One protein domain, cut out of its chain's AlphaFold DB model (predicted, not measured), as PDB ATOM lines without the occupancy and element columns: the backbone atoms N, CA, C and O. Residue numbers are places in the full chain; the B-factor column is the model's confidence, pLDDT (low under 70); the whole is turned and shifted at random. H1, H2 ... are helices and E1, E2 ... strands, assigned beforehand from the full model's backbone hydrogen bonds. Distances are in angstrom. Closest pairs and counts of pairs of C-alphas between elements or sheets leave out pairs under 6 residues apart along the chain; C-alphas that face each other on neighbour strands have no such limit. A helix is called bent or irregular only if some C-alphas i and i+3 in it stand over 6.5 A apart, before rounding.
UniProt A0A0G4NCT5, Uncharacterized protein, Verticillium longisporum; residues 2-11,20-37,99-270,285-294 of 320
ATOM      1  N   LEU A   2     -10.359  45.929  36.824       32.88
ATOM      2  CA  LEU A   2     -10.087  44.494  36.974       32.88
ATOM      3  C   LEU A   2      -9.034  44.351  38.082       32.88
ATOM      4  O   LEU A   2      -7.887  44.742  37.887       32.88
ATOM      5  N   GLU A   3      -9.485  43.905  39.254       33.31
ATOM      6  CA  GLU A   3      -8.667  43.602  40.437       33.31
ATOM      7  C   GLU A   3      -7.632  42.505  40.146       33.31
ATOM      8  O   GLU A   3      -7.819  41.684  39.241       33.31
ATOM      9  N   ALA A   4      -6.557  42.490  40.939       34.03
ATOM     10  CA  ALA A   4      -5.578  41.413  40.924       34.03
ATOM     11  C   ALA A   4      -6.263  40.075  41.220       34.03
ATOM     12  O   ALA A   4      -7.125  39.973  42.094       34.03
ATOM     13  N   GLY A   5      -5.895  39.046  40.469       44.91
ATOM     14  CA  GLY A   5      -6.426  37.709  40.676       44.91
ATOM     15  C   GLY A   5      -6.899  37.047  39.401       44.91
ATOM     16  O   GLY A   5      -7.346  37.674  38.440       44.91
ATOM     17  N   VAL A   6      -6.794  35.728  39.413       50.38
ATOM     18  CA  VAL A   6      -7.152  34.916  38.273       50.38
ATOM     19  C   VAL A   6      -8.674  34.863  38.136       50.38
ATOM     20  O   VAL A   6      -9.355  34.287  38.989       50.38
ATOM     21  N   ARG A   7      -9.221  35.479  37.080       50.25
ATOM     22  CA  ARG A   7     -10.646  35.367  36.716       50.25
ATOM     23  C   ARG A   7     -10.822  34.421  35.541       50.25
ATOM     24  O   ARG A   7     -10.144  34.572  34.528       50.25
ATOM     25  N   ALA A   8     -11.757  33.484  35.677       49.06
ATOM     26  CA  ALA A   8     -12.242  32.718  34.542       49.06
ATOM     27  C   ALA A   8     -13.157  33.609  33.687       49.06
ATOM     28  O   ALA A   8     -14.080  34.208  34.250       49.06
ATOM     29  N   PRO A   9     -12.940  33.742  32.367       46.56
ATOM     30  CA  PRO A   9     -13.924  34.373  31.522       46.56
ATOM     31  C   PRO A   9     -15.163  33.473  31.450       46.56
ATOM     32  O   PRO A   9     -15.093  32.272  31.201       46.56
ATOM     33  N   SER A  10     -16.265  34.129  31.801       45.03
ATOM     34  CA  SER A  10     -17.710  33.886  31.715       45.03
ATOM     35  C   SER A  10     -18.322  32.695  30.961       45.03
ATOM     36  O   SER A  10     -19.485  32.817  30.583       45.03
ATOM     37  N   ASN A  11     -17.690  31.533  30.788       50.97
ATOM     38  CA  ASN A  11     -18.435  30.369  30.299       50.97
ATOM     39  C   ASN A  11     -19.199  29.694  31.458       50.97
ATOM     40  O   ASN A  11     -18.811  28.643  31.962       50.97
ATOM     41  N   ILE A  20     -10.511  19.950  30.992       84.44
ATOM     42  CA  ILE A  20      -9.360  19.039  31.072       84.44
ATOM     43  C   ILE A  20      -8.035  19.775  31.310       84.44
ATOM     44  O   ILE A  20      -7.083  19.171  31.788       84.44
ATOM     45  N   HIS A  21      -7.963  21.085  31.054       86.94
ATOM     46  CA  HIS A  21      -6.760  21.902  31.271       86.94
ATOM     47  C   HIS A  21      -7.100  23.373  31.567       86.94
ATOM     48  O   HIS A  21      -8.238  23.808  31.391       86.94
ATOM     49  N   SER A  22      -6.117  24.145  32.037       88.94
ATOM     50  CA  SER A  22      -6.244  25.585  32.294       88.94
ATOM     51  C   SER A  22      -5.242  26.390  31.462       88.94
ATOM     52  O   SER A  22      -4.072  26.022  31.380       88.94
ATOM     53  N   ILE A  23      -5.675  27.522  30.908       91.19
ATOM     54  CA  ILE A  23      -4.811  28.489  30.217       91.19
ATOM     55  C   ILE A  23      -4.805  29.781  31.025       91.19
ATOM     56  O   ILE A  23      -5.852  30.402  31.202       91.19
ATOM     57  N   ILE A  24      -3.634  30.182  31.516       91.88
ATOM     58  CA  ILE A  24      -3.464  31.368  32.357       91.88
ATOM     59  C   ILE A  24      -2.708  32.435  31.573       91.88
ATOM     60  O   ILE A  24      -1.527  32.277  31.259       91.88
ATOM     61  N   LEU A  25      -3.392  33.537  31.282       91.62
ATOM     62  CA  LEU A  25      -2.838  34.691  30.598       91.62
ATOM     63  C   LEU A  25      -2.261  35.692  31.594       91.62
ATOM     64  O   LEU A  25      -2.950  36.113  32.523       91.62
ATOM     65  N   ILE A  26      -1.018  36.108  31.374       89.38
ATOM     66  CA  ILE A  26      -0.278  37.017  32.254       89.38
ATOM     67  C   ILE A  26       0.142  38.247  31.451       89.38
ATOM     68  O   ILE A  26       0.878  38.143  30.466       89.38
ATOM     69  N   HIS A  27      -0.337  39.421  31.860       83.44
ATOM     70  CA  HIS A  27       0.010  40.680  31.199       83.44
ATOM     71  C   HIS A  27       1.412  41.177  31.585       83.44
ATOM     72  O   HIS A  27       2.004  40.704  32.548       83.44
ATOM     73  N   GLY A  28       1.924  42.171  30.852       74.12
ATOM     74  CA  GLY A  28       3.219  42.808  31.114       74.12
ATOM     75  C   GLY A  28       3.124  44.157  31.842       74.12
ATOM     76  O   GLY A  28       2.233  44.392  32.660       74.12
ATOM     77  N   LEU A  29       4.070  45.051  31.535       60.28
ATOM     78  CA  LEU A  29       4.232  46.363  32.170       60.28
ATOM     79  C   LEU A  29       2.993  47.276  32.017       60.28
ATOM     80  O   LEU A  29       2.364  47.293  30.965       60.28
ATOM     81  N   GLN A  30       2.672  48.052  33.067       57.56
ATOM     82  CA  GLN A  30       1.509  48.967  33.196       57.56
ATOM     83  C   GLN A  30       0.117  48.303  33.257       57.56
ATOM     84  O   GLN A  30      -0.916  48.975  33.179       57.56
ATOM     85  N   GLY A  31       0.117  46.987  33.452       59.91
ATOM     86  CA  GLY A  31      -0.963  46.045  33.212       59.91
ATOM     87  C   GLY A  31      -2.368  46.370  33.696       59.91
ATOM     88  O   GLY A  31      -2.718  46.219  34.862       59.91
ATOM     89  N   GLN A  32      -3.220  46.690  32.731       66.44
ATOM     90  CA  GLN A  32      -4.606  46.244  32.754       66.44
ATOM     91  C   GLN A  32      -4.696  45.095  31.748       66.44
ATOM     92  O   GLN A  32      -4.346  45.323  30.587       66.44
ATOM     93  N   PRO A  33      -5.173  43.895  32.134       74.00
ATOM     94  CA  PRO A  33      -5.281  42.783  31.199       74.00
ATOM     95  C   PRO A  33      -6.053  43.147  29.928       74.00
ATOM     96  O   PRO A  33      -5.658  42.751  28.838       74.00
ATOM     97  N   PHE A  34      -7.089  43.981  30.056       74.56
ATOM     98  CA  PHE A  34      -7.860  44.477  28.918       74.56
ATOM     99  C   PHE A  34      -6.991  45.214  27.889       74.56
ATOM    100  O   PHE A  34      -7.068  44.909  26.710       74.56
ATOM    101  N   ARG A  35      -6.083  46.105  28.316       71.25
ATOM    102  CA  ARG A  35      -5.182  46.819  27.386       71.25
ATOM    103  C   ARG A  35      -4.215  45.886  26.659       71.25
ATOM    104  O   ARG A  35      -3.739  46.233  25.591       71.25
ATOM    105  N   THR A  36      -3.868  44.752  27.265       74.12
ATOM    106  CA  THR A  36      -2.939  43.785  26.669       74.12
ATOM    107  C   THR A  36      -3.629  42.850  25.683       74.12
ATOM    108  O   THR A  36      -3.024  42.487  24.681       74.12
ATOM    109  N   TRP A  37      -4.866  42.445  25.975       78.75
ATOM    110  CA  TRP A  37      -5.528  41.378  25.227       78.75
ATOM    111  C   TRP A  37      -6.800  41.809  24.479       78.75
ATOM    112  O   TRP A  37      -7.480  40.950  23.922       78.75
ATOM    113  N   PHE A  99     -12.259  41.295  23.481       83.44
ATOM    114  CA  PHE A  99     -11.271  40.840  24.445       83.44
ATOM    115  C   PHE A  99     -10.913  39.383  24.164       83.44
ATOM    116  O   PHE A  99     -11.667  38.465  24.476       83.44
ATOM    117  N   TRP A 100      -9.726  39.154  23.600       85.31
ATOM    118  CA  TRP A 100      -9.303  37.837  23.116       85.31
ATOM    119  C   TRP A 100      -9.499  36.671  24.101       85.31
ATOM    120  O   TRP A 100     -10.008  35.629  23.676       85.31
ATOM    121  N   PRO A 101      -9.195  36.817  25.407       86.69
ATOM    122  CA  PRO A 101      -9.343  35.729  26.365       86.69
ATOM    123  C   PRO A 101     -10.792  35.301  26.615       86.69
ATOM    124  O   PRO A 101     -11.011  34.142  26.956       86.69
ATOM    125  N   SER A 102     -11.772  36.204  26.493       82.56
ATOM    126  CA  SER A 102     -13.193  35.855  26.649       82.56
ATOM    127  C   SER A 102     -13.892  35.586  25.328       82.56
ATOM    128  O   SER A 102     -14.767  34.728  25.290       82.56
ATOM    129  N   ASP A 103     -13.508  36.291  24.268       80.56
ATOM    130  CA  ASP A 103     -14.331  36.374  23.060       80.56
ATOM    131  C   ASP A 103     -13.897  35.373  21.984       80.56
ATOM    132  O   ASP A 103     -14.717  34.938  21.179       80.56
ATOM    133  N   PHE A 104     -12.621  34.970  21.978       84.75
ATOM    134  CA  PHE A 104     -12.071  34.079  20.949       84.75
ATOM    135  C   PHE A 104     -11.512  32.785  21.533       84.75
ATOM    136  O   PHE A 104     -11.857  31.699  21.072       84.75
ATOM    137  N   LEU A 105     -10.709  32.878  22.596       82.81
ATOM    138  CA  LEU A 105     -10.003  31.720  23.143       82.81
ATOM    139  C   LEU A 105     -10.925  30.572  23.613       82.81
ATOM    140  O   LEU A 105     -10.544  29.417  23.436       82.81
ATOM    141  N   PRO A 106     -12.137  30.816  24.155       83.81
ATOM    142  CA  PRO A 106     -13.065  29.731  24.475       83.81
ATOM    143  C   PRO A 106     -13.606  28.973  23.255       83.81
ATOM    144  O   PRO A 106     -14.022  27.831  23.416       83.81
ATOM    145  N   ASN A 107     -13.600  29.570  22.058       80.44
ATOM    146  CA  ASN A 107     -14.020  28.886  20.830       80.44
ATOM    147  C   ASN A 107     -12.915  27.952  20.325       80.44
ATOM    148  O   ASN A 107     -13.189  26.817  19.948       80.44
ATOM    149  N   ASP A 108     -11.664  28.413  20.380       81.88
ATOM    150  CA  ASP A 108     -10.501  27.637  19.937       81.88
ATOM    151  C   ASP A 108     -10.098  26.559  20.955       81.88
ATOM    152  O   ASP A 108      -9.569  25.506  20.603       81.88
ATOM    153  N   CYS A 109     -10.322  26.825  22.243       83.12
ATOM    154  CA  CYS A 109      -9.966  25.962  23.366       83.12
ATOM    155  C   CYS A 109     -11.203  25.684  24.226       83.12
ATOM    156  O   CYS A 109     -11.249  26.014  25.417       83.12
ATOM    157  N   SER A 110     -12.212  25.058  23.619       81.81
ATOM    158  CA  SER A 110     -13.514  24.799  24.242       81.81
ATOM    159  C   SER A 110     -13.440  23.952  25.506       81.81
ATOM    160  O   SER A 110     -14.296  24.117  26.366       81.81
ATOM    161  N   GLU A 111     -12.399  23.131  25.680       83.44
ATOM    162  CA  GLU A 111     -12.136  22.284  26.857       83.44
ATOM    163  C   GLU A 111     -11.213  22.943  27.902       83.44
ATOM    164  O   GLU A 111     -11.026  22.417  29.003       83.44
ATOM    165  N   ALA A 112     -10.712  24.151  27.643       85.38
ATOM    166  CA  ALA A 112      -9.874  24.876  28.589       85.38
ATOM    167  C   ALA A 112     -10.695  25.657  29.626       85.38
ATOM    168  O   ALA A 112     -11.795  26.152  29.363       85.38
ATOM    169  N   ARG A 113     -10.132  25.826  30.824       86.88
ATOM    170  CA  ARG A 113     -10.473  26.931  31.722       86.88
ATOM    171  C   ARG A 113      -9.530  28.081  31.418       86.88
ATOM    172  O   ARG A 113      -8.351  28.022  31.758       86.88
ATOM    173  N   ILE A 114     -10.057  29.129  30.808       85.81
ATOM    174  CA  ILE A 114      -9.282  30.341  30.574       85.81
ATOM    175  C   ILE A 114      -9.225  31.140  31.868       85.81
ATOM    176  O   ILE A 114     -10.144  31.091  32.680       85.81
ATOM    177  N   MET A 115      -8.118  31.818  32.107       87.69
ATOM    178  CA  MET A 115      -7.803  32.470  33.362       87.69
ATOM    179  C   MET A 115      -6.907  33.666  33.055       87.69
ATOM    180  O   MET A 115      -5.976  33.537  32.272       87.69
ATOM    181  N   VAL A 116      -7.159  34.830  33.647       87.44
ATOM    182  CA  VAL A 116      -6.321  36.020  33.421       87.44
ATOM    183  C   VAL A 116      -5.758  36.502  34.744       87.44
ATOM    184  O   VAL A 116      -6.532  36.835  35.635       87.44
ATOM    185  N   PHE A 117      -4.434  36.538  34.874       85.88
ATOM    186  CA  PHE A 117      -3.745  37.034  36.058       85.88
ATOM    187  C   PHE A 117      -3.410  38.520  35.897       85.88
ATOM    188  O   PHE A 117      -2.654  38.913  35.003       85.88
ATOM    189  N   GLY A 118      -4.007  39.331  36.772       76.88
ATOM    190  CA  GLY A 118      -3.735  40.757  36.923       76.88
ATOM    191  C   GLY A 118      -2.814  41.055  38.110       76.88
ATOM    192  O   GLY A 118      -3.013  40.462  39.166       76.88
ATOM    193  N   TYR A 119      -1.872  41.995  37.978       72.06
ATOM    194  CA  TYR A 119      -1.059  42.518  39.088       72.06
ATOM    195  C   TYR A 119      -0.933  44.051  39.053       72.06
ATOM    196  O   TYR A 119      -0.999  44.679  37.994       72.06
ATOM    197  N   ASN A 120      -0.816  44.672  40.234       61.25
ATOM    198  CA  ASN A 120      -0.959  46.122  40.409       61.25
ATOM    199  C   ASN A 120       0.263  46.921  39.898       61.25
ATOM    200  O   ASN A 120       1.388  46.435  39.835       61.25
ATOM    201  N   LYS A 121       0.045  48.203  39.579       54.81
ATOM    202  CA  LYS A 121       1.013  49.158  39.003       54.81
ATOM    203  C   LYS A 121       2.130  49.601  39.960       54.81
ATOM    204  O   LYS A 121       2.973  50.399  39.552       54.81
ATOM    205  N   ALA A 122       2.167  49.103  41.200       48.84
ATOM    206  CA  ALA A 122       3.123  49.482  42.254       48.84
ATOM    207  C   ALA A 122       4.575  49.014  41.995       48.84
ATOM    208  O   ALA A 122       5.403  48.929  42.897       48.84
ATOM    209  N   ILE A 123       4.891  48.751  40.733       50.53
ATOM    210  CA  ILE A 123       6.239  48.587  40.208       50.53
ATOM    211  C   ILE A 123       6.963  49.951  40.179       50.53
ATOM    212  O   ILE A 123       8.183  49.986  40.092       50.53
ATOM    213  N   VAL A 124       6.237  51.073  40.278       46.62
ATOM    214  CA  VAL A 124       6.771  52.446  40.247       46.62
ATOM    215  C   VAL A 124       6.753  53.073  41.645       46.62
ATOM    216  O   VAL A 124       5.681  53.179  42.241       46.62
ATOM    217  N   ILE A 125       7.902  53.531  42.160       49.94
ATOM    218  CA  ILE A 125       7.979  54.244  43.450       49.94
ATOM    219  C   ILE A 125       7.769  55.754  43.208       49.94
ATOM    220  O   ILE A 125       8.627  56.385  42.588       49.94
ATOM    221  N   PRO A 126       6.689  56.382  43.722       43.69
ATOM    222  CA  PRO A 126       6.350  57.777  43.402       43.69
ATOM    223  C   PRO A 126       7.383  58.818  43.865       43.69
ATOM    224  O   PRO A 126       7.518  59.865  43.241       43.69
ATOM    225  N   HIS A 127       8.123  58.541  44.945       47.16
ATOM    226  CA  HIS A 127       9.003  59.519  45.605       47.16
ATOM    227  C   HIS A 127      10.501  59.353  45.316       47.16
ATOM    228  O   HIS A 127      11.305  60.154  45.789       47.16
ATOM    229  N   ARG A 128      10.907  58.338  44.544       43.69
ATOM    230  CA  ARG A 128      12.323  58.067  44.255       43.69
ATOM    231  C   ARG A 128      12.507  57.891  42.757       43.69
ATOM    232  O   ARG A 128      12.433  56.772  42.277       43.69
ATOM    233  N   ALA A 129      12.674  59.010  42.045       42.53
ATOM    234  CA  ALA A 129      13.067  59.100  40.631       42.53
ATOM    235  C   ALA A 129      12.703  57.868  39.781       42.53
ATOM    236  O   ALA A 129      13.561  57.211  39.193       42.53
ATOM    237  N   GLY A 130      11.418  57.521  39.755       48.94
ATOM    238  CA  GLY A 130      10.958  56.430  38.932       48.94
ATOM    239  C   GLY A 130      11.226  55.029  39.485       48.94
ATOM    240  O   GLY A 130      10.264  54.418  39.898       48.94
ATOM    241  N   ALA A 131      12.456  54.506  39.440       45.31
ATOM    242  CA  ALA A 131      12.918  53.134  39.763       45.31
ATOM    243  C   ALA A 131      11.902  51.953  39.792       45.31
ATOM    244  O   ALA A 131      10.962  51.907  40.588       45.31
ATOM    245  N   VAL A 132      12.160  50.908  38.983       50.56
ATOM    246  CA  VAL A 132      11.306  49.706  38.930       50.56
ATOM    247  C   VAL A 132      11.579  48.933  40.185       50.56
ATOM    248  O   VAL A 132      12.699  48.465  40.413       50.56
ATOM    249  N   ASN A 133      10.554  48.766  41.002       57.16
ATOM    250  CA  ASN A 133      10.659  47.891  42.136       57.16
ATOM    251  C   ASN A 133      10.622  46.443  41.637       57.16
ATOM    252  O   ASN A 133       9.569  45.833  41.503       57.16
ATOM    253  N   TRP A 134      11.785  45.874  41.339       54.09
ATOM    254  CA  TRP A 134      11.921  44.450  41.023       54.09
ATOM    255  C   TRP A 134      11.430  43.550  42.151       54.09
ATOM    256  O   TRP A 134      10.873  42.486  41.879       54.09
ATOM    257  N   ASN A 135      11.528  44.016  43.403       54.88
ATOM    258  CA  ASN A 135      10.897  43.320  44.515       54.88
ATOM    259  C   ASN A 135       9.384  43.252  44.307       54.88
ATOM    260  O   ASN A 135       8.798  42.299  44.784       54.88
ATOM    261  N   SER A 136       8.752  44.162  43.557       66.62
ATOM    262  CA  SER A 136       7.340  44.047  43.170       66.62
ATOM    263  C   SER A 136       7.116  42.968  42.102       66.62
ATOM    264  O   SER A 136       6.182  42.203  42.274       66.62
ATOM    265  N   ILE A 137       7.971  42.791  41.083       73.25
ATOM    266  CA  ILE A 137       7.808  41.691  40.100       73.25
ATOM    267  C   ILE A 137       7.966  40.319  40.769       73.25
ATOM    268  O   ILE A 137       7.091  39.469  40.631       73.25
ATOM    269  N   PHE A 138       9.039  40.116  41.537       78.62
ATOM    270  CA  PHE A 138       9.258  38.860  42.259       78.62
ATOM    271  C   PHE A 138       8.232  38.645  43.386       78.62
ATOM    272  O   PHE A 138       7.844  37.510  43.658       78.62
ATOM    273  N   THR A 139       7.729  39.717  44.011       81.44
ATOM    274  CA  THR A 139       6.569  39.628  44.918       81.44
ATOM    275  C   THR A 139       5.313  39.199  44.165       81.44
ATOM    276  O   THR A 139       4.629  38.294  44.625       81.44
ATOM    277  N   HIS A 140       5.050  39.731  42.971       83.75
ATOM    278  CA  HIS A 140       3.909  39.304  42.158       83.75
ATOM    279  C   HIS A 140       4.013  37.850  41.687       83.75
ATOM    280  O   HIS A 140       2.990  37.206  41.464       83.75
ATOM    281  N   SER A 141       5.218  37.282  41.610       88.00
ATOM    282  CA  SER A 141       5.397  35.839  41.417       88.00
ATOM    283  C   SER A 141       4.924  35.016  42.623       88.00
ATOM    284  O   SER A 141       4.441  33.896  42.441       88.00
ATOM    285  N   LYS A 142       5.019  35.559  43.847       88.00
ATOM    286  CA  LYS A 142       4.429  34.950  45.054       88.00
ATOM    287  C   LYS A 142       2.907  35.075  45.042       88.00
ATOM    288  O   LYS A 142       2.234  34.101  45.361       88.00
ATOM    289  N   ASP A 143       2.375  36.212  44.597       87.81
ATOM    290  CA  ASP A 143       0.928  36.391  44.420       87.81
ATOM    291  C   ASP A 143       0.382  35.381  43.394       87.81
ATOM    292  O   ASP A 143      -0.616  34.705  43.640       87.81
ATOM    293  N   LEU A 144       1.078  35.206  42.263       89.56
ATOM    294  CA  LEU A 144       0.739  34.196  41.260       89.56
ATOM    295  C   LEU A 144       0.791  32.780  41.847       89.56
ATOM    296  O   LEU A 144      -0.100  31.975  41.579       89.56
ATOM    297  N   LEU A 145       1.802  32.475  42.664       90.38
ATOM    298  CA  LEU A 145       1.906  31.189  43.350       90.38
ATOM    299  C   LEU A 145       0.713  30.941  44.279       90.38
ATOM    300  O   LEU A 145       0.112  29.868  44.234       90.38
ATOM    301  N   GLN A 146       0.347  31.932  45.090       87.81
ATOM    302  CA  GLN A 146      -0.797  31.856  45.993       87.81
ATOM    303  C   GLN A 146      -2.111  31.671  45.224       87.81
ATOM    304  O   GLN A 146      -2.966  30.882  45.613       87.81
ATOM    305  N   GLU A 147      -2.265  32.345  44.089       86.44
ATOM    306  CA  GLU A 147      -3.445  32.208  43.240       86.44
ATOM    307  C   GLU A 147      -3.535  30.824  42.582       86.44
ATOM    308  O   GLU A 147      -4.614  30.226  42.547       86.44
ATOM    309  N   LEU A 148      -2.410  30.280  42.106       86.56
ATOM    310  CA  LEU A 148      -2.333  28.899  41.619       86.56
ATOM    311  C   LEU A 148      -2.690  27.918  42.731       86.56
ATOM    312  O   LEU A 148      -3.446  26.984  42.498       86.56
ATOM    313  N   TRP A 149      -2.186  28.154  43.936       82.75
ATOM    314  CA  TRP A 149      -2.476  27.339  45.101       82.75
ATOM    315  C   TRP A 149      -3.969  27.338  45.465       82.75
ATOM    316  O   TRP A 149      -4.568  26.280  45.631       82.75
ATOM    317  N   CYS A 150      -4.594  28.515  45.551       80.00
ATOM    318  CA  CYS A 150      -5.978  28.646  46.004       80.00
ATOM    319  C   CYS A 150      -7.015  28.258  44.940       80.00
ATOM    320  O   CYS A 150      -8.094  27.781  45.285       80.00
ATOM    321  N   LYS A 151      -6.742  28.512  43.652       72.44
ATOM    322  CA  LYS A 151      -7.766  28.442  42.590       72.44
ATOM    323  C   LYS A 151      -7.595  27.272  41.627       72.44
ATOM    324  O   LYS A 151      -8.505  27.003  40.832       72.44
ATOM    325  N   LYS A 152      -6.447  26.589  41.641       68.31
ATOM    326  CA  LYS A 152      -6.194  25.473  40.730       68.31
ATOM    327  C   LYS A 152      -6.699  24.164  41.350       68.31
ATOM    328  O   LYS A 152      -6.250  23.783  42.426       68.31
ATOM    329  N   PRO A 153      -7.571  23.426  40.650       63.19
ATOM    330  CA  PRO A 153      -7.887  22.068  41.052       63.19
ATOM    331  C   PRO A 153      -6.635  21.179  40.929       63.19
ATOM    332  O   PRO A 153      -5.871  21.325  39.962       63.19
ATOM    333  N   PRO A 154      -6.406  20.274  41.893       69.25
ATOM    334  CA  PRO A 154      -5.240  19.399  41.890       69.25
ATOM    335  C   PRO A 154      -5.201  18.544  40.616       69.25
ATOM    336  O   PRO A 154      -6.236  18.115  40.113       69.25
ATOM    337  N   GLY A 155      -4.001  18.328  40.072       77.19
ATOM    338  CA  GLY A 155      -3.775  17.414  38.943       77.19
ATOM    339  C   GLY A 155      -4.139  17.948  37.551       77.19
ATOM    340  O   GLY A 155      -3.956  17.241  36.567       77.19
ATOM    341  N   ARG A 156      -4.661  19.177  37.427       85.50
ATOM    342  CA  ARG A 156      -5.068  19.715  36.117       85.50
ATOM    343  C   ARG A 156      -3.894  20.336  35.349       85.50
ATOM    344  O   ARG A 156      -3.298  21.272  35.885       85.50
ATOM    345  N   PRO A 157      -3.608  19.947  34.094       91.50
ATOM    346  CA  PRO A 157      -2.605  20.606  33.260       91.50
ATOM    347  C   PRO A 157      -2.801  22.124  33.134       91.50
ATOM    348  O   PRO A 157      -3.929  22.613  33.048       91.50
ATOM    349  N   VAL A 158      -1.702  22.880  33.126       91.50
ATOM    350  CA  VAL A 158      -1.663  24.342  32.985       91.50
ATOM    351  C   VAL A 158      -0.738  24.748  31.848       91.50
ATOM    352  O   VAL A 158       0.388  24.260  31.733       91.50
ATOM    353  N   ILE A 159      -1.226  25.700  31.057       94.00
ATOM    354  CA  ILE A 159      -0.463  26.439  30.059       94.00
ATOM    355  C   ILE A 159      -0.420  27.907  30.480       94.00
ATOM    356  O   ILE A 159      -1.463  28.503  30.757       94.00
ATOM    357  N   PHE A 160       0.767  28.504  30.500       95.44
ATOM    358  CA  PHE A 160       0.911  29.952  30.650       95.44
ATOM    359  C   PHE A 160       1.015  30.624  29.284       95.44
ATOM    360  O   PHE A 160       1.767  30.167  28.428       95.44
ATOM    361  N   VAL A 161       0.315  31.740  29.095       94.00
ATOM    362  CA  VAL A 161       0.495  32.637  27.946       94.00
ATOM    363  C   VAL A 161       0.866  34.003  28.489       94.00
ATOM    364  O   VAL A 161       0.114  34.609  29.247       94.00
ATOM    365  N   THR A 162       2.053  34.485  28.155       91.88
ATOM    366  CA  THR A 162       2.635  35.652  28.816       91.88
ATOM    367  C   THR A 162       3.033  36.727  27.828       91.88
ATOM    368  O   THR A 162       3.501  36.430  26.733       91.88
ATOM    369  N   HIS A 163       2.849  37.982  28.231       85.69
ATOM    370  CA  HIS A 163       3.171  39.166  27.439       85.69
ATOM    371  C   HIS A 163       4.282  39.975  28.145       85.69
ATOM    372  O   HIS A 163       4.254  40.115  29.370       85.69
ATOM    373  N   PRO A 164       5.244  40.541  27.397       81.38
ATOM    374  CA  PRO A 164       6.581  40.942  27.812       81.38
ATOM    375  C   PRO A 164       7.033  40.499  29.200       81.38
ATOM    376  O   PRO A 164       7.274  39.315  29.430       81.38
ATOM    377  N   LEU A 165       7.155  41.445  30.132       80.00
ATOM    378  CA  LEU A 165       7.627  41.212  31.498       80.00
ATOM    379  C   LEU A 165       6.744  40.271  32.312       80.00
ATOM    380  O   LEU A 165       7.216  39.694  33.286       80.00
ATOM    381  N   GLY A 166       5.495  40.071  31.894       84.88
ATOM    382  CA  GLY A 166       4.610  39.057  32.451       84.88
ATOM    383  C   GLY A 166       5.213  37.659  32.374       84.88
ATOM    384  O   GLY A 166       4.914  36.824  33.214       84.88
ATOM    385  N   GLY A 167       6.116  37.412  31.419       89.31
ATOM    386  CA  GLY A 167       6.849  36.154  31.307       89.31
ATOM    387  C   GLY A 167       7.903  35.933  32.394       89.31
ATOM    388  O   GLY A 167       8.344  34.805  32.583       89.31
ATOM    389  N   ILE A 168       8.298  36.958  33.152       88.12
ATOM    390  CA  ILE A 168       9.214  36.776  34.290       88.12
ATOM    391  C   ILE A 168       8.491  36.137  35.478       88.12
ATOM    392  O   ILE A 168       9.072  35.315  36.184       88.12
ATOM    393  N   LEU A 169       7.207  36.457  35.658       89.81
ATOM    394  CA  LEU A 169       6.404  35.959  36.771       89.81
ATOM    395  C   LEU A 169       6.350  34.427  36.821       89.81
ATOM    396  O   LEU A 169       6.783  33.875  37.830       89.81
ATOM    397  N   PRO A 170       5.904  33.710  35.767       93.50
ATOM    398  CA  PRO A 170       5.834  32.259  35.828       93.50
ATOM    399  C   PRO A 170       7.216  31.624  35.970       93.50
ATOM    400  O   PRO A 170       7.312  30.584  36.606       93.50
ATOM    401  N   LYS A 171       8.298  32.231  35.459       94.25
ATOM    402  CA  LYS A 171       9.648  31.695  35.685       94.25
ATOM    403  C   LYS A 171       9.983  31.669  37.169       94.25
ATOM    404  O   LYS A 171      10.279  30.601  37.697       94.25
ATOM    405  N   GLU A 172       9.867  32.810  37.850       92.81
ATOM    406  CA  GLU A 172      10.159  32.857  39.282       92.81
ATOM    407  C   GLU A 172       9.164  32.015  40.082       92.81
ATOM    408  O   GLU A 172       9.569  31.303  40.993       92.81
ATOM    409  N   THR A 173       7.872  32.035  39.745       93.75
ATOM    410  CA  THR A 173       6.874  31.199  40.423       93.75
ATOM    411  C   THR A 173       7.270  29.723  40.395       93.75
ATOM    412  O   THR A 173       7.163  29.049  41.414       93.75
ATOM    413  N   LEU A 174       7.786  29.218  39.272       94.50
ATOM    414  CA  LEU A 174       8.249  27.831  39.168       94.50
ATOM    415  C   LEU A 174       9.523  27.573  39.981       94.50
ATOM    416  O   LEU A 174       9.638  26.520  40.610       94.50
ATOM    417  N   VAL A 175      10.437  28.542  40.040       94.19
ATOM    418  CA  VAL A 175      11.611  28.488  40.927       94.19
ATOM    419  C   VAL A 175      11.182  28.408  42.396       94.19
ATOM    420  O   VAL A 175      11.653  27.533  43.124       94.19
ATOM    421  N   LEU A 176      10.227  29.242  42.814       92.94
ATOM    422  CA  LEU A 176       9.648  29.215  44.159       92.94
ATOM    423  C   LEU A 176       8.961  27.876  44.455       92.94
ATOM    424  O   LEU A 176       9.140  27.329  45.542       92.94
ATOM    425  N   CYS A 177       8.230  27.311  43.488       92.62
ATOM    426  CA  CYS A 177       7.637  25.984  43.636       92.62
ATOM    427  C   CYS A 177       8.699  24.915  43.896       92.62
ATOM    428  O   CYS A 177       8.503  24.069  44.763       92.62
ATOM    429  N   SER A 178       9.816  24.949  43.161       93.06
ATOM    430  CA  SER A 178      10.858  23.923  43.264       93.06
ATOM    431  C   SER A 178      11.619  23.975  44.586       93.06
ATOM    432  O   SER A 178      12.122  22.943  45.019       93.06
ATOM    433  N   GLY A 179      11.739  25.156  45.195       90.19
ATOM    434  CA  GLY A 179      12.377  25.336  46.502       90.19
ATOM    435  C   GLY A 179      11.424  25.173  47.689       90.19
ATOM    436  O   GLY A 179      11.861  25.273  48.833       90.19
ATOM    437  N   SER A 180      10.128  24.961  47.444       88.44
ATOM    438  CA  SER A 180       9.130  24.869  48.508       88.44
ATOM    439  C   SER A 180       9.253  23.549  49.281       88.44
ATOM    440  O   SER A 180       9.256  22.484  48.656       88.44
ATOM    441  N   PRO A 181       9.243  23.581  50.629       86.75
ATOM    442  CA  PRO A 181       9.216  22.368  51.447       86.75
ATOM    443  C   PRO A 181       7.854  21.662  51.406       86.75
ATOM    444  O   PRO A 181       7.739  20.522  51.844       86.75
ATOM    445  N   TYR A 182       6.810  22.327  50.900       85.69
ATOM    446  CA  TYR A 182       5.456  21.784  50.835       85.69
ATOM    447  C   TYR A 182       5.257  20.988  49.531       85.69
ATOM    448  O   TYR A 182       5.182  21.620  48.469       85.69
ATOM    449  N   PRO A 183       5.081  19.647  49.577       83.94
ATOM    450  CA  PRO A 183       5.026  18.778  48.384       83.94
ATOM    451  C   PRO A 183       3.944  19.166  47.372       83.94
ATOM    452  O   PRO A 183       4.070  19.052  46.157       83.94
ATOM    453  N   VAL A 184       2.844  19.654  47.911       81.38
ATOM    454  CA  VAL A 184       1.655  20.113  47.206       81.38
ATOM    455  C   VAL A 184       1.918  21.390  46.393       81.38
ATOM    456  O   VAL A 184       1.332  21.566  45.328       81.38
ATOM    457  N   VAL A 185       2.854  22.244  46.825       83.00
ATOM    458  CA  VAL A 185       3.315  23.405  46.045       83.00
ATOM    459  C   VAL A 185       4.246  22.931  44.931       83.00
ATOM    460  O   VAL A 185       4.111  23.347  43.782       83.00
ATOM    461  N   THR A 186       5.144  21.993  45.234       85.19
ATOM    462  CA  THR A 186       6.029  21.359  44.246       85.19
ATOM    463  C   THR A 186       5.226  20.634  43.159       85.19
ATOM    464  O   THR A 186       5.605  20.667  41.991       85.19
ATOM    465  N   HIS A 187       4.065  20.061  43.496       86.12
ATOM    466  CA  HIS A 187       3.156  19.412  42.545       86.12
ATOM    467  C   HIS A 187       2.605  20.371  41.473       86.12
ATOM    468  O   HIS A 187       2.198  19.926  40.400       86.12
ATOM    469  N   ILE A 188       2.621  21.690  41.702       87.62
ATOM    470  CA  ILE A 188       2.252  22.673  40.672       87.62
ATOM    471  C   ILE A 188       3.156  22.519  39.440       87.62
ATOM    472  O   ILE A 188       2.636  22.580  38.327       87.62
ATOM    473  N   LEU A 189       4.456  22.239  39.628       89.25
ATOM    474  CA  LEU A 189       5.426  22.034  38.541       89.25
ATOM    475  C   LEU A 189       5.046  20.861  37.640       89.25
ATOM    476  O   LEU A 189       5.046  21.012  36.424       89.25
ATOM    477  N   ASN A 190       4.635  19.734  38.230       89.62
ATOM    478  CA  ASN A 190       4.211  18.538  37.485       89.62
ATOM    479  C   ASN A 190       2.983  18.791  36.607       89.62
ATOM    480  O   ASN A 190       2.726  18.059  35.659       89.62
ATOM    481  N   ASN A 191       2.205  19.819  36.939       90.69
ATOM    482  CA  ASN A 191       1.013  20.169  36.194       90.69
ATOM    483  C   ASN A 191       1.269  21.234  35.124       90.69
ATOM    484  O   ASN A 191       0.321  21.617  34.442       90.69
ATOM    485  N   ILE A 192       2.484  21.766  34.984       92.62
ATOM    486  CA  ILE A 192       2.799  22.694  33.897       92.62
ATOM    487  C   ILE A 192       3.141  21.877  32.659       92.62
ATOM    488  O   ILE A 192       4.108  21.129  32.660       92.62
ATOM    489  N   ILE A 193       2.359  22.046  31.595       94.06
ATOM    490  CA  ILE A 193       2.588  21.352  30.319       94.06
ATOM    491  C   ILE A 193       3.148  22.283  29.244       94.06
ATOM    492  O   ILE A 193       3.745  21.819  28.272       94.06
ATOM    493  N   GLY A 194       3.013  23.602  29.427       94.19
ATOM    494  CA  GLY A 194       3.723  24.542  28.576       94.19
ATOM    495  C   GLY A 194       3.630  26.015  28.951       94.19
ATOM    496  O   GLY A 194       2.810  26.437  29.767       94.19
ATOM    497  N   ILE A 195       4.504  26.803  28.334       95.88
ATOM    498  CA  ILE A 195       4.611  28.250  28.498       95.88
ATOM    499  C   ILE A 195       4.832  28.898  27.134       95.88
ATOM    500  O   ILE A 195       5.740  28.528  26.388       95.88
ATOM    501  N   VAL A 196       4.016  29.900  26.832       95.00
ATOM    502  CA  VAL A 196       4.133  30.755  25.657       95.00
ATOM    503  C   VAL A 196       4.590  32.140  26.103       95.00
ATOM    504  O   VAL A 196       3.918  32.814  26.885       95.00
ATOM    505  N   PHE A 197       5.738  32.574  25.600       91.56
ATOM    506  CA  PHE A 197       6.313  33.892  25.829       91.56
ATOM    507  C   PHE A 197       6.084  34.779  24.611       91.56
ATOM    508  O   PHE A 197       6.469  34.424  23.502       91.56
ATOM    509  N   MET A 198       5.494  35.954  24.803       87.19
ATOM    510  CA  MET A 198       5.290  36.949  23.751       87.19
ATOM    511  C   MET A 198       6.079  38.204  24.110       87.19
ATOM    512  O   MET A 198       5.728  38.913  25.044       87.19
ATOM    513  N   GLY A 199       7.176  38.471  23.405       78.94
ATOM    514  CA  GLY A 199       8.007  39.658  23.626       78.94
ATOM    515  C   GLY A 199       8.725  39.694  24.982       78.94
ATOM    516  O   GLY A 199       9.159  40.762  25.408       78.94
ATOM    517  N   THR A 200       8.836  38.561  25.685       82.56
ATOM    518  CA  THR A 200       9.484  38.486  27.003       82.56
ATOM    519  C   THR A 200      11.003  38.636  26.885       82.56
ATOM    520  O   THR A 200      11.637  37.844  26.181       82.56
ATOM    521  N   PRO A 201      11.628  39.588  27.600       76.94
ATOM    522  CA  PRO A 201      13.079  39.610  27.739       76.94
ATOM    523  C   PRO A 201      13.496  38.444  28.641       76.94
ATOM    524  O   PRO A 201      13.244  38.452  29.840       76.94
ATOM    525  N   HIS A 202      14.067  37.385  28.063       77.25
ATOM    526  CA  HIS A 202      14.384  36.180  28.835       77.25
ATOM    527  C   HIS A 202      15.590  36.341  29.756       77.25
ATOM    528  O   HIS A 202      15.624  35.702  30.800       77.25
ATOM    529  N   ARG A 203      16.545  37.178  29.355       70.25
ATOM    530  CA  ARG A 203      17.769  37.511  30.081       70.25
ATOM    531  C   ARG A 203      17.901  39.025  30.166       70.25
ATOM    532  O   ARG A 203      17.312  39.741  29.349       70.25
ATOM    533  N   GLY A 204      18.685  39.490  31.137       62.25
ATOM    534  CA  GLY A 204      19.185  40.860  31.131       62.25
ATOM    535  C   GLY A 204      20.010  41.120  29.869       62.25
ATOM    536  O   GLY A 204      20.411  40.189  29.169       62.25
ATOM    537  N   SER A 205      20.236  42.391  29.549       58.59
ATOM    538  CA  SER A 205      21.112  42.767  28.441       58.59
ATOM    539  C   SER A 205      22.401  43.387  28.958       58.59
ATOM    540  O   SER A 205      22.342  44.206  29.875       58.59
ATOM    541  N   PRO A 206      23.555  43.086  28.333       59.53
ATOM    542  CA  PRO A 206      24.741  43.923  28.474       59.53
ATOM    543  C   PRO A 206      24.392  45.381  28.150       59.53
ATOM    544  O   PRO A 206      23.505  45.621  27.329       59.53
ATOM    545  N   ALA A 207      25.115  46.351  28.721       58.25
ATOM    546  CA  ALA A 207      24.840  47.788  28.554       58.25
ATOM    547  C   ALA A 207      24.594  48.213  27.086       58.25
ATOM    548  O   ALA A 207      23.717  49.025  26.811       58.25
ATOM    549  N   ALA A 208      25.295  47.593  26.130       53.81
ATOM    550  CA  ALA A 208      25.142  47.841  24.694       53.81
ATOM    551  C   ALA A 208      23.780  47.411  24.092       53.81
ATOM    552  O   ALA A 208      23.360  47.963  23.080       53.81
ATOM    553  N   HIS A 209      23.073  46.458  24.705       63.56
ATOM    554  CA  HIS A 209      21.794  45.913  24.222       63.56
ATOM    555  C   HIS A 209      20.573  46.431  25.010       63.56
ATOM    556  O   HIS A 209      19.428  46.200  24.609       63.56
ATOM    557  N   VAL A 210      20.804  47.191  26.090       65.38
ATOM    558  CA  VAL A 210      19.767  47.841  26.916       65.38
ATOM    559  C   VAL A 210      18.802  48.668  26.062       65.38
ATOM    560  O   VAL A 210      17.582  48.578  26.226       65.38
ATOM    561  N   GLY A 211      19.332  49.434  25.103       65.94
ATOM    562  CA  GLY A 211      18.524  50.263  24.209       65.94
ATOM    563  C   GLY A 211      17.579  49.450  23.321       65.94
ATOM    564  O   GLY A 211      16.449  49.870  23.070       65.94
ATOM    565  N   GLU A 212      17.988  48.257  22.883       69.19
ATOM    566  CA  GLU A 212      17.157  47.407  22.030       69.19
ATOM    567  C   GLU A 212      16.024  46.737  22.813       69.19
ATOM    568  O   GLU A 212      14.882  46.733  22.345       69.19
ATOM    569  N   ILE A 213      16.308  46.210  24.010       67.62
ATOM    570  CA  ILE A 213      15.264  45.673  24.893       67.62
ATOM    571  C   ILE A 213      14.287  46.780  25.276       67.62
ATOM    572  O   ILE A 213      13.077  46.590  25.159       67.62
ATOM    573  N   SER A 214      14.796  47.955  25.649       65.94
ATOM    574  CA  SER A 214      13.960  49.112  25.972       65.94
ATOM    575  C   SER A 214      13.065  49.496  24.797       65.94
ATOM    576  O   SER A 214      11.863  49.660  24.964       65.94
ATOM    577  N   ARG A 215      13.604  49.545  23.576       69.62
ATOM    578  CA  ARG A 215      12.818  49.814  22.364       69.62
ATOM    579  C   ARG A 215      11.726  48.768  22.130       69.62
ATOM    580  O   ARG A 215      10.601  49.144  21.812       69.62
ATOM    581  N   LYS A 216      12.049  47.476  22.257       69.75
ATOM    582  CA  LYS A 216      11.084  46.374  22.089       69.75
ATOM    583  C   LYS A 216       9.970  46.475  23.126       69.75
ATOM    584  O   LYS A 216       8.799  46.414  22.786       69.75
ATOM    585  N   LEU A 217      10.317  46.698  24.388       68.81
ATOM    586  CA  LEU A 217       9.329  46.875  25.446       68.81
ATOM    587  C   LEU A 217       8.471  48.130  25.224       68.81
ATOM    588  O   LEU A 217       7.261  48.068  25.413       68.81
ATOM    589  N   ALA A 218       9.060  49.239  24.768       66.12
ATOM    590  CA  ALA A 218       8.325  50.460  24.443       66.12
ATOM    591  C   ALA A 218       7.323  50.254  23.293       66.12
ATOM    592  O   ALA A 218       6.205  50.766  23.367       66.12
ATOM    593  N   SER A 219       7.680  49.483  22.254       63.50
ATOM    594  CA  SER A 219       6.775  49.221  21.124       63.50
ATOM    595  C   SER A 219       5.553  48.399  21.519       63.50
ATOM    596  O   SER A 219       4.483  48.621  20.962       63.50
ATOM    597  N   PHE A 220       5.666  47.516  22.513       62.38
ATOM    598  CA  PHE A 220       4.521  46.753  23.019       62.38
ATOM    599  C   PHE A 220       3.562  47.570  23.883       62.38
ATOM    600  O   PHE A 220       2.415  47.162  24.058       62.38
ATOM    601  N   VAL A 221       4.014  48.690  24.452       57.62
ATOM    602  CA  VAL A 221       3.198  49.462  25.397       57.62
ATOM    603  C   VAL A 221       2.546  50.690  24.751       57.62
ATOM    604  O   VAL A 221       1.598  51.208  25.328       57.62
ATOM    605  N   LEU A 222       2.970  51.092  23.543       52.94
ATOM    606  CA  LEU A 222       2.467  52.166  22.655       52.94
ATOM    607  C   LEU A 222       2.170  53.562  23.253       52.94
ATOM    608  O   LEU A 222       2.279  54.527  22.508       52.94
ATOM    609  N   MET A 223       1.865  53.730  24.540       49.25
ATOM    610  CA  MET A 223       1.657  54.997  25.248       49.25
ATOM    611  C   MET A 223       1.895  54.784  26.759       49.25
ATOM    612  O   MET A 223       1.385  53.826  27.340       49.25
ATOM    613  N   ASP A 224       2.617  55.724  27.379       46.97
ATOM    614  CA  ASP A 224       2.734  55.994  28.830       46.97
ATOM    615  C   ASP A 224       3.800  55.270  29.670       46.97
ATOM    616  O   ASP A 224       3.881  55.532  30.872       46.97
ATOM    617  N   THR A 225       4.653  54.396  29.127       50.91
ATOM    618  CA  THR A 225       5.751  53.834  29.941       50.91
ATOM    619  C   THR A 225       6.879  54.847  30.115       50.91
ATOM    620  O   THR A 225       7.464  55.312  29.139       50.91
ATOM    621  N   ASN A 226       7.241  55.151  31.362       54.16
ATOM    622  CA  ASN A 226       8.400  55.990  31.638       54.16
ATOM    623  C   ASN A 226       9.692  55.279  31.192       54.16
ATOM    624  O   ASN A 226       9.933  54.146  31.606       54.16
ATOM    625  N   ALA A 227      10.545  55.937  30.400       54.06
ATOM    626  CA  ALA A 227      11.790  55.365  29.863       54.06
ATOM    627  C   ALA A 227      12.714  54.758  30.940       54.06
ATOM    628  O   ALA A 227      13.372  53.751  30.695       54.06
ATOM    629  N   TRP A 228      12.693  55.303  32.159       55.03
ATOM    630  CA  TRP A 228      13.452  54.770  33.294       55.03
ATOM    631  C   TRP A 228      12.969  53.385  33.750       55.03
ATOM    632  O   TRP A 228      13.744  52.635  34.341       55.03
ATOM    633  N   ILE A 229      11.700  53.022  33.496       57.31
ATOM    634  CA  ILE A 229      11.183  51.685  33.813       57.31
ATOM    635  C   ILE A 229      11.922  50.673  32.958       57.31
ATOM    636  O   ILE A 229      12.464  49.702  33.459       57.31
ATOM    637  N   LEU A 230      11.979  50.953  31.663       61.38
ATOM    638  CA  LEU A 230      12.657  50.133  30.671       61.38
ATOM    639  C   LEU A 230      14.159  50.061  30.940       61.38
ATOM    640  O   LEU A 230      14.732  48.979  30.881       61.38
ATOM    641  N   ASP A 231      14.755  51.173  31.352       58.09
ATOM    642  CA  ASP A 231      16.160  51.235  31.736       58.09
ATOM    643  C   ASP A 231      16.451  50.378  32.982       58.09
ATOM    644  O   ASP A 231      17.283  49.477  32.951       58.09
ATOM    645  N   SER A 232      15.667  50.526  34.053       59.25
ATOM    646  CA  SER A 232      15.797  49.696  35.256       59.25
ATOM    647  C   SER A 232      15.495  48.214  34.995       59.25
ATOM    648  O   SER A 232      16.077  47.350  35.658       59.25
ATOM    649  N   LEU A 233      14.630  47.914  34.015       59.84
ATOM    650  CA  LEU A 233      14.363  46.555  33.538       59.84
ATOM    651  C   LEU A 233      15.552  45.931  32.810       59.84
ATOM    652  O   LEU A 233      15.719  44.715  32.834       59.84
ATOM    653  N   CYS A 234      16.370  46.754  32.163       57.91
ATOM    654  CA  CYS A 234      17.550  46.293  31.451       57.91
ATOM    655  C   CYS A 234      18.813  46.299  32.329       57.91
ATOM    656  O   CYS A 234      19.724  45.523  32.057       57.91
ATOM    657  N   LEU A 235      18.862  47.134  33.378       52.16
ATOM    658  CA  LEU A 235      20.047  47.354  34.221       52.16
ATOM    659  C   LEU A 235      20.206  46.371  35.396       52.16
ATOM    660  O   LEU A 235      21.323  46.212  35.884       52.16
ATOM    661  N   LYS A 236      19.146  45.689  35.864       60.91
ATOM    662  CA  LYS A 236      19.285  44.609  36.868       60.91
ATOM    663  C   LYS A 236      19.445  43.248  36.186       60.91
ATOM    664  O   LYS A 236      18.479  42.511  36.008       60.91
ATOM    665  N   ASN A 237      20.675  42.939  35.789       64.06
ATOM    666  CA  ASN A 237      21.027  41.716  35.064       64.06
ATOM    667  C   ASN A 237      21.058  40.455  35.949       64.06
ATOM    668  O   ASN A 237      20.509  39.434  35.542       64.06
ATOM    669  N   SER A 238      21.613  40.525  37.162       72.19
ATOM    670  CA  SER A 238      21.908  39.340  37.985       72.19
ATOM    671  C   SER A 238      20.670  38.541  38.405       72.19
ATOM    672  O   SER A 238      20.667  37.315  38.317       72.19
ATOM    673  N   ASP A 239      19.595  39.209  38.829       77.25
ATOM    674  CA  ASP A 239      18.374  38.522  39.267       77.25
ATOM    675  C   ASP A 239      17.627  37.870  38.099       77.25
ATOM    676  O   ASP A 239      17.074  36.778  38.244       77.25
ATOM    677  N   LEU A 240      17.615  38.522  36.932       77.62
ATOM    678  CA  LEU A 240      16.963  37.998  35.735       77.62
ATOM    679  C   LEU A 240      17.763  36.839  35.127       77.62
ATOM    680  O   LEU A 240      17.166  35.855  34.690       77.62
ATOM    681  N   GLU A 241      19.093  36.925  35.138       82.00
ATOM    682  CA  GLU A 241      19.987  35.825  34.763       82.00
ATOM    683  C   GLU A 241      19.810  34.630  35.702       82.00
ATOM    684  O   GLU A 241      19.492  33.538  35.233       82.00
ATOM    685  N   ARG A 242      19.860  34.850  37.024       85.94
ATOM    686  CA  ARG A 242      19.590  33.813  38.033       85.94
ATOM    687  C   ARG A 242      18.237  33.142  37.803       85.94
ATOM    688  O   ARG A 242      18.144  31.915  37.812       85.94
ATOM    689  N   CYS A 243      17.183  33.937  37.612       86.50
ATOM    690  CA  CYS A 243      15.832  33.436  37.372       86.50
ATOM    691  C   CYS A 243      15.764  32.610  36.079       86.50
ATOM    692  O   CYS A 243      15.178  31.528  36.063       86.50
ATOM    693  N   GLN A 244      16.396  33.081  35.001       89.06
ATOM    694  CA  GLN A 244      16.444  32.366  33.730       89.06
ATOM    695  C   GLN A 244      17.208  31.047  33.832       89.06
ATOM    696  O   GLN A 244      16.753  30.049  33.270       89.06
ATOM    697  N   ASP A 245      18.348  31.020  34.511       90.00
ATOM    698  CA  ASP A 245      19.167  29.814  34.618       90.00
ATOM    699  C   ASP A 245      18.467  28.764  35.492       90.00
ATOM    700  O   ASP A 245      18.337  27.607  35.086       90.00
ATOM    701  N   ALA A 246      17.880  29.183  36.620       92.12
ATOM    702  CA  ALA A 246      17.052  28.313  37.452       92.12
ATOM    703  C   ALA A 246      15.823  27.788  36.687       92.12
ATOM    704  O   ALA A 246      15.524  26.594  36.726       92.12
ATOM    705  N   PHE A 247      15.138  28.649  35.928       93.69
ATOM    706  CA  PHE A 247      14.038  28.236  35.057       93.69
ATOM    707  C   PHE A 247      14.486  27.230  33.990       93.69
ATOM    708  O   PHE A 247      13.767  26.274  33.729       93.69
ATOM    709  N   SER A 248      15.666  27.412  33.394       92.62
ATOM    710  CA  SER A 248      16.198  26.503  32.368       92.62
ATOM    711  C   SER A 248      16.465  25.112  32.947       92.62
ATOM    712  O   SER A 248      16.104  24.112  32.331       92.62
ATOM    713  N   ALA A 249      16.999  25.038  34.170       93.62
ATOM    714  CA  ALA A 249      17.163  23.771  34.880       93.62
ATOM    715  C   ALA A 249      15.814  23.076  35.143       93.62
ATOM    716  O   ALA A 249      15.686  21.867  34.949       93.62
ATOM    717  N   LEU A 250      14.784  23.833  35.536       94.00
ATOM    718  CA  LEU A 250      13.434  23.293  35.721       94.00
ATOM    719  C   LEU A 250      12.796  22.859  34.406       94.00
ATOM    720  O   LEU A 250      12.140  21.823  34.361       94.00
ATOM    721  N   TRP A 251      12.999  23.620  33.336       93.62
ATOM    722  CA  TRP A 251      12.502  23.266  32.016       93.62
ATOM    723  C   TRP A 251      13.063  21.916  31.561       93.62
ATOM    724  O   TRP A 251      12.286  21.044  31.183       93.62
ATOM    725  N   LEU A 252      14.371  21.694  31.710       91.38
ATOM    726  CA  LEU A 252      14.999  20.406  31.402       91.38
ATOM    727  C   LEU A 252      14.500  19.278  32.314       91.38
ATOM    728  O   LEU A 252      14.226  18.178  31.846       91.38
ATOM    729  N   LYS A 253      14.344  19.550  33.614       92.56
ATOM    730  CA  LYS A 253      13.914  18.549  34.599       92.56
ATOM    731  C   LYS A 253      12.466  18.090  34.405       92.56
ATOM    732  O   LYS A 253      12.180  16.909  34.573       92.56
ATOM    733  N   TYR A 254      11.554  19.017  34.116       91.12
ATOM    734  CA  TYR A 254      10.113  18.747  34.029       91.12
ATOM    735  C   TYR A 254       9.609  18.601  32.585       91.12
ATOM    736  O   TYR A 254       8.465  18.207  32.384       91.12
ATOM    737  N   ASN A 255      10.449  18.900  31.589       92.06
ATOM    738  CA  ASN A 255      10.205  18.687  30.160       92.06
ATOM    739  C   ASN A 255       8.864  19.252  29.638       92.06
ATOM    740  O   ASN A 255       8.202  18.665  28.780       92.06
ATOM    741  N   PHE A 256       8.433  20.402  30.163       92.31
ATOM    742  CA  PHE A 256       7.262  21.112  29.647       92.31
ATOM    743  C   PHE A 256       7.605  21.895  28.373       92.31
ATOM    744  O   PHE A 256       8.755  22.241  28.117       92.31
ATOM    745  N   ARG A 257       6.605  22.209  27.547       94.81
ATOM    746  CA  ARG A 257       6.836  22.859  26.246       94.81
ATOM    747  C   ARG A 257       7.028  24.364  26.394       94.81
ATOM    748  O   ARG A 257       6.200  25.027  27.010       94.81
ATOM    749  N   VAL A 258       8.056  24.933  25.773       92.88
ATOM    750  CA  VAL A 258       8.283  26.386  25.765       92.88
ATOM    751  C   VAL A 258       8.258  26.911  24.335       92.88
ATOM    752  O   VAL A 258       8.910  26.359  23.452       92.88
ATOM    753  N   LYS A 259       7.498  27.983  24.097       91.75
ATOM    754  CA  LYS A 259       7.469  28.703  22.817       91.75
ATOM    755  C   LYS A 259       7.663  30.191  23.056       91.75
ATOM    756  O   LYS A 259       7.016  30.756  23.932       91.75
ATOM    757  N   THR A 260       8.515  30.829  22.259       86.50
ATOM    758  CA  THR A 260       8.794  32.266  22.360       86.50
ATOM    759  C   THR A 260       8.507  32.958  21.033       86.50
ATOM    760  O   THR A 260       8.975  32.546  19.977       86.50
ATOM    761  N   PHE A 261       7.763  34.054  21.091       84.44
ATOM    762  CA  PHE A 261       7.430  34.907  19.961       84.44
ATOM    763  C   PHE A 261       8.041  36.286  20.181       84.44
ATOM    764  O   PHE A 261       7.907  36.864  21.258       84.44
ATOM    765  N   GLN A 262       8.712  36.832  19.168       73.75
ATOM    766  CA  GLN A 262       9.300  38.172  19.219       73.75
ATOM    767  C   GLN A 262       8.897  38.976  17.985       73.75
ATOM    768  O   GLN A 262       8.837  38.448  16.874       73.75
ATOM    769  N   GLU A 263       8.645  40.270  18.174       66.25
ATOM    770  CA  GLU A 263       8.376  41.188  17.070       66.25
ATOM    771  C   GLU A 263       9.690  41.549  16.355       66.25
ATOM    772  O   GLU A 263      10.653  41.988  16.985       66.25
ATOM    773  N   LYS A 264       9.737  41.374  15.027       51.88
ATOM    774  CA  LYS A 264      10.893  41.744  14.185       51.88
ATOM    775  C   LYS A 264      10.786  43.140  13.554       51.88
ATOM    776  O   LYS A 264      11.566  43.460  12.661       51.88
ATOM    777  N   LEU A 265       9.839  43.981  13.970       48.62
ATOM    778  CA  LEU A 265       9.666  45.298  13.359       48.62
ATOM    779  C   LEU A 265      10.633  46.343  13.960       48.62
ATOM    780  O   LEU A 265      10.769  46.446  15.188       48.62
ATOM    781  N   PRO A 266      11.291  47.173  13.126       42.12
ATOM    782  CA  PRO A 266      11.716  48.489  13.577       42.12
ATOM    783  C   PRO A 266      10.440  49.288  13.894       42.12
ATOM    784  O   PRO A 266       9.500  49.275  13.090       42.12
ATOM    785  N   PRO A 267      10.336  49.952  15.056       47.78
ATOM    786  CA  PRO A 267       9.134  50.685  15.392       47.78
ATOM    787  C   PRO A 267       9.073  51.869  14.433       47.78
ATOM    788  O   PRO A 267      10.055  52.598  14.281       47.78
ATOM    789  N   LYS A 268       7.922  52.102  13.806       45.91
ATOM    790  CA  LYS A 268       7.648  53.402  13.195       45.91
ATOM    791  C   LYS A 268       7.439  54.408  14.327       45.91
ATOM    792  O   LYS A 268       6.313  54.767  14.645       45.91
ATOM    793  N   LEU A 269       8.523  54.818  14.980       44.75
ATOM    794  CA  LEU A 269       8.509  56.052  15.749       44.75
ATOM    795  C   LEU A 269       8.187  57.174  14.755       44.75
ATOM    796  O   LEU A 269       8.749  57.169  13.654       44.75
ATOM    797  N   PRO A 270       7.297  58.122  15.085       40.50
ATOM    798  CA  PRO A 270       7.055  59.282  14.245       40.50
ATOM    799  C   PRO A 270       8.268  60.214  14.337       40.50
ATOM    800  O   PRO A 270       8.231  61.259  14.979       40.50
ATOM    801  N   ARG A 285       7.208  35.341  11.866       34.88
ATOM    802  CA  ARG A 285       7.786  33.993  11.886       34.88
ATOM    803  C   ARG A 285       7.949  33.538  13.332       34.88
ATOM    804  O   ARG A 285       8.466  34.292  14.153       34.88
ATOM    805  N   GLU A 286       7.522  32.307  13.599       33.69
ATOM    806  CA  GLU A 286       7.910  31.528  14.773       33.69
ATOM    807  C   GLU A 286       9.443  31.554  14.873       33.69
ATOM    808  O   GLU A 286      10.140  31.179  13.931       33.69
ATOM    809  N   ILE A 287       9.975  32.087  15.972       31.52
ATOM    810  CA  ILE A 287      11.385  31.910  16.309       31.52
ATOM    811  C   ILE A 287      11.386  30.752  17.297       31.52
ATOM    812  O   ILE A 287      11.224  30.954  18.500       31.52
ATOM    813  N   ALA A 288      11.490  29.531  16.773       27.95
ATOM    814  CA  ALA A 288      11.850  28.394  17.599       27.95
ATOM    815  C   ALA A 288      13.246  28.690  18.165       27.95
ATOM    816  O   ALA A 288      14.212  28.824  17.416       27.95
ATOM    817  N   VAL A 289      13.329  28.897  19.479       31.98
ATOM    818  CA  VAL A 289      14.599  28.717  20.182       31.98
ATOM    819  C   VAL A 289      14.851  27.215  20.119       31.98
ATOM    820  O   VAL A 289      13.955  26.457  20.478       31.98
ATOM    821  N   GLU A 290      15.992  26.859  19.537       29.97
ATOM    822  CA  GLU A 290      16.379  25.564  18.965       29.97
ATOM    823  C   GLU A 290      15.634  24.311  19.448       29.97
ATOM    824  O   GLU A 290      15.507  24.030  20.641       29.97
ATOM    825  N   ASP A 291      15.194  23.535  18.454       29.66
ATOM    826  CA  ASP A 291      14.694  22.176  18.583       29.66
ATOM    827  C   ASP A 291      15.693  21.288  19.343       29.66
ATOM    828  O   ASP A 291      16.811  21.056  18.887       29.66
ATOM    829  N   PHE A 292      15.246  20.692  20.449       25.64
ATOM    830  CA  PHE A 292      15.711  19.362  20.826       25.64
ATOM    831  C   PHE A 292      14.527  18.409  20.687       25.64
ATOM    832  O   PHE A 292      13.450  18.631  21.244       25.64
ATOM    833  N   ALA A 293      14.722  17.411  19.832       24.66
ATOM    834  CA  ALA A 293      13.715  16.481  19.356       24.66
ATOM    835  C   ALA A 293      12.950  15.786  20.496       24.66
ATOM    836  O   ALA A 293      13.535  15.422  21.509       24.66
ATOM    837  N   LEU A 294      11.660  15.520  20.276       23.16
ATOM    838  CA  LEU A 294      11.172  14.156  20.042       23.16
ATOM    839  C   LEU A 294       9.692  14.178  19.615       23.16
ATOM    840  O   LEU A 294       8.812  14.627  20.344       23.16
TER     841      LEU A 294
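This is residues 2 to 11, 20 to 37, 99 to 270 and 285 to 294 of the 320 residues of an uncharacterized protein of Verticillium longisporum (UniProt A0A0G4NCT5). What does the model look like? A twisted sheet of five parallel strands has H5 packed over one face, and the long helices H4 and H9 cross H5 on its two sides. The short helices H1, H2 and H3 graze the sheet, while H7 and H8 cross as a pair off it. What is it made of? The compact printed part has 210 residues, mixed in class, with nine named helices and five named strands in the order E1 H1 H2 H3 E2 H4 E3 H5 H6 E4 H7 H8 H9 E5; the radius of gyration of the C-alphas is 16.8 A and the spans are 46 by 40 by 36 A.

What comes first? E1 is residues 21 to 26, from C-alpha 21 at (-6.760, 21.902, 31.271); then come H1, 33 to 37, H2, 100 to 103, H3, 105 to 108, and E2, 112 to 117. What follows? H4 is residues 134 to 151, 25.4 A; E3 158 to 162; H5 164 to 179, 25.0 A; H6 183 to 190; E4 192 to 198. Where does the last element end? H7, residues 207 to 221, is irregular, with C-alphas 208 and 211 7.1 A apart. H8, 227 to 235, H9, 237 to 254, 25.5 A, and E5, 257 to 261, follow; C-alpha 261 is at (7.430, 34.907, 19.961).

How do the strands pair? In the order E2, E1, E3, E4, E5, the neighbours have within hydrogen-bond range, for instance, N 23 and O 113, 2.9 A, N 24 and O 159, 2.8 A, N 196 and O 160, 2.8 A, and N 259 and O 195, 2.9 A. E3, H5 H6, E4 is a strand-helix-strand unit, parallel neighbour strands with helices between, and so is E4, H7 H8 H9, E5; E2, H4, E3 is a split one, with E1 between its strands. How do the helices stand? H5, the hub, is on one face, two layers in all, at a height over the sheet of 10.1 A. It touches H4 at Ser 141 and Leu 169, closest C-alphas 4.8 A apart, and H9 at Lys 171 and Phe 247, 5.6 A, at steep tilts of 66 and 62 degrees, and also H6. H7 touches H8, closest C-alphas Ser 214 and Leu 230, 5.0 A. Are their backbones whole? Every O i to N i+4 pair is within hydrogen-bond range in H1, H4, H8 and H9, but 8 of 12 in H5, 9 of 11 in H7 and 1 of 4 in H6, which has 4 of 5 O i to N i+3 pairs; H2 and H3 are too short for such a pair.

Where is it cut? Residues 12 to 19, 38 to 98 and 271 to 284 are not printed, with C-alpha gaps of 14.5, 5.8 and 25.4 A. Which link is long, and where is confidence low? E2 to H4 is long, 16 residues; pLDDT is under 70 in 86 residues, among them 2 to 11, 204 to 237 and 285 to 294.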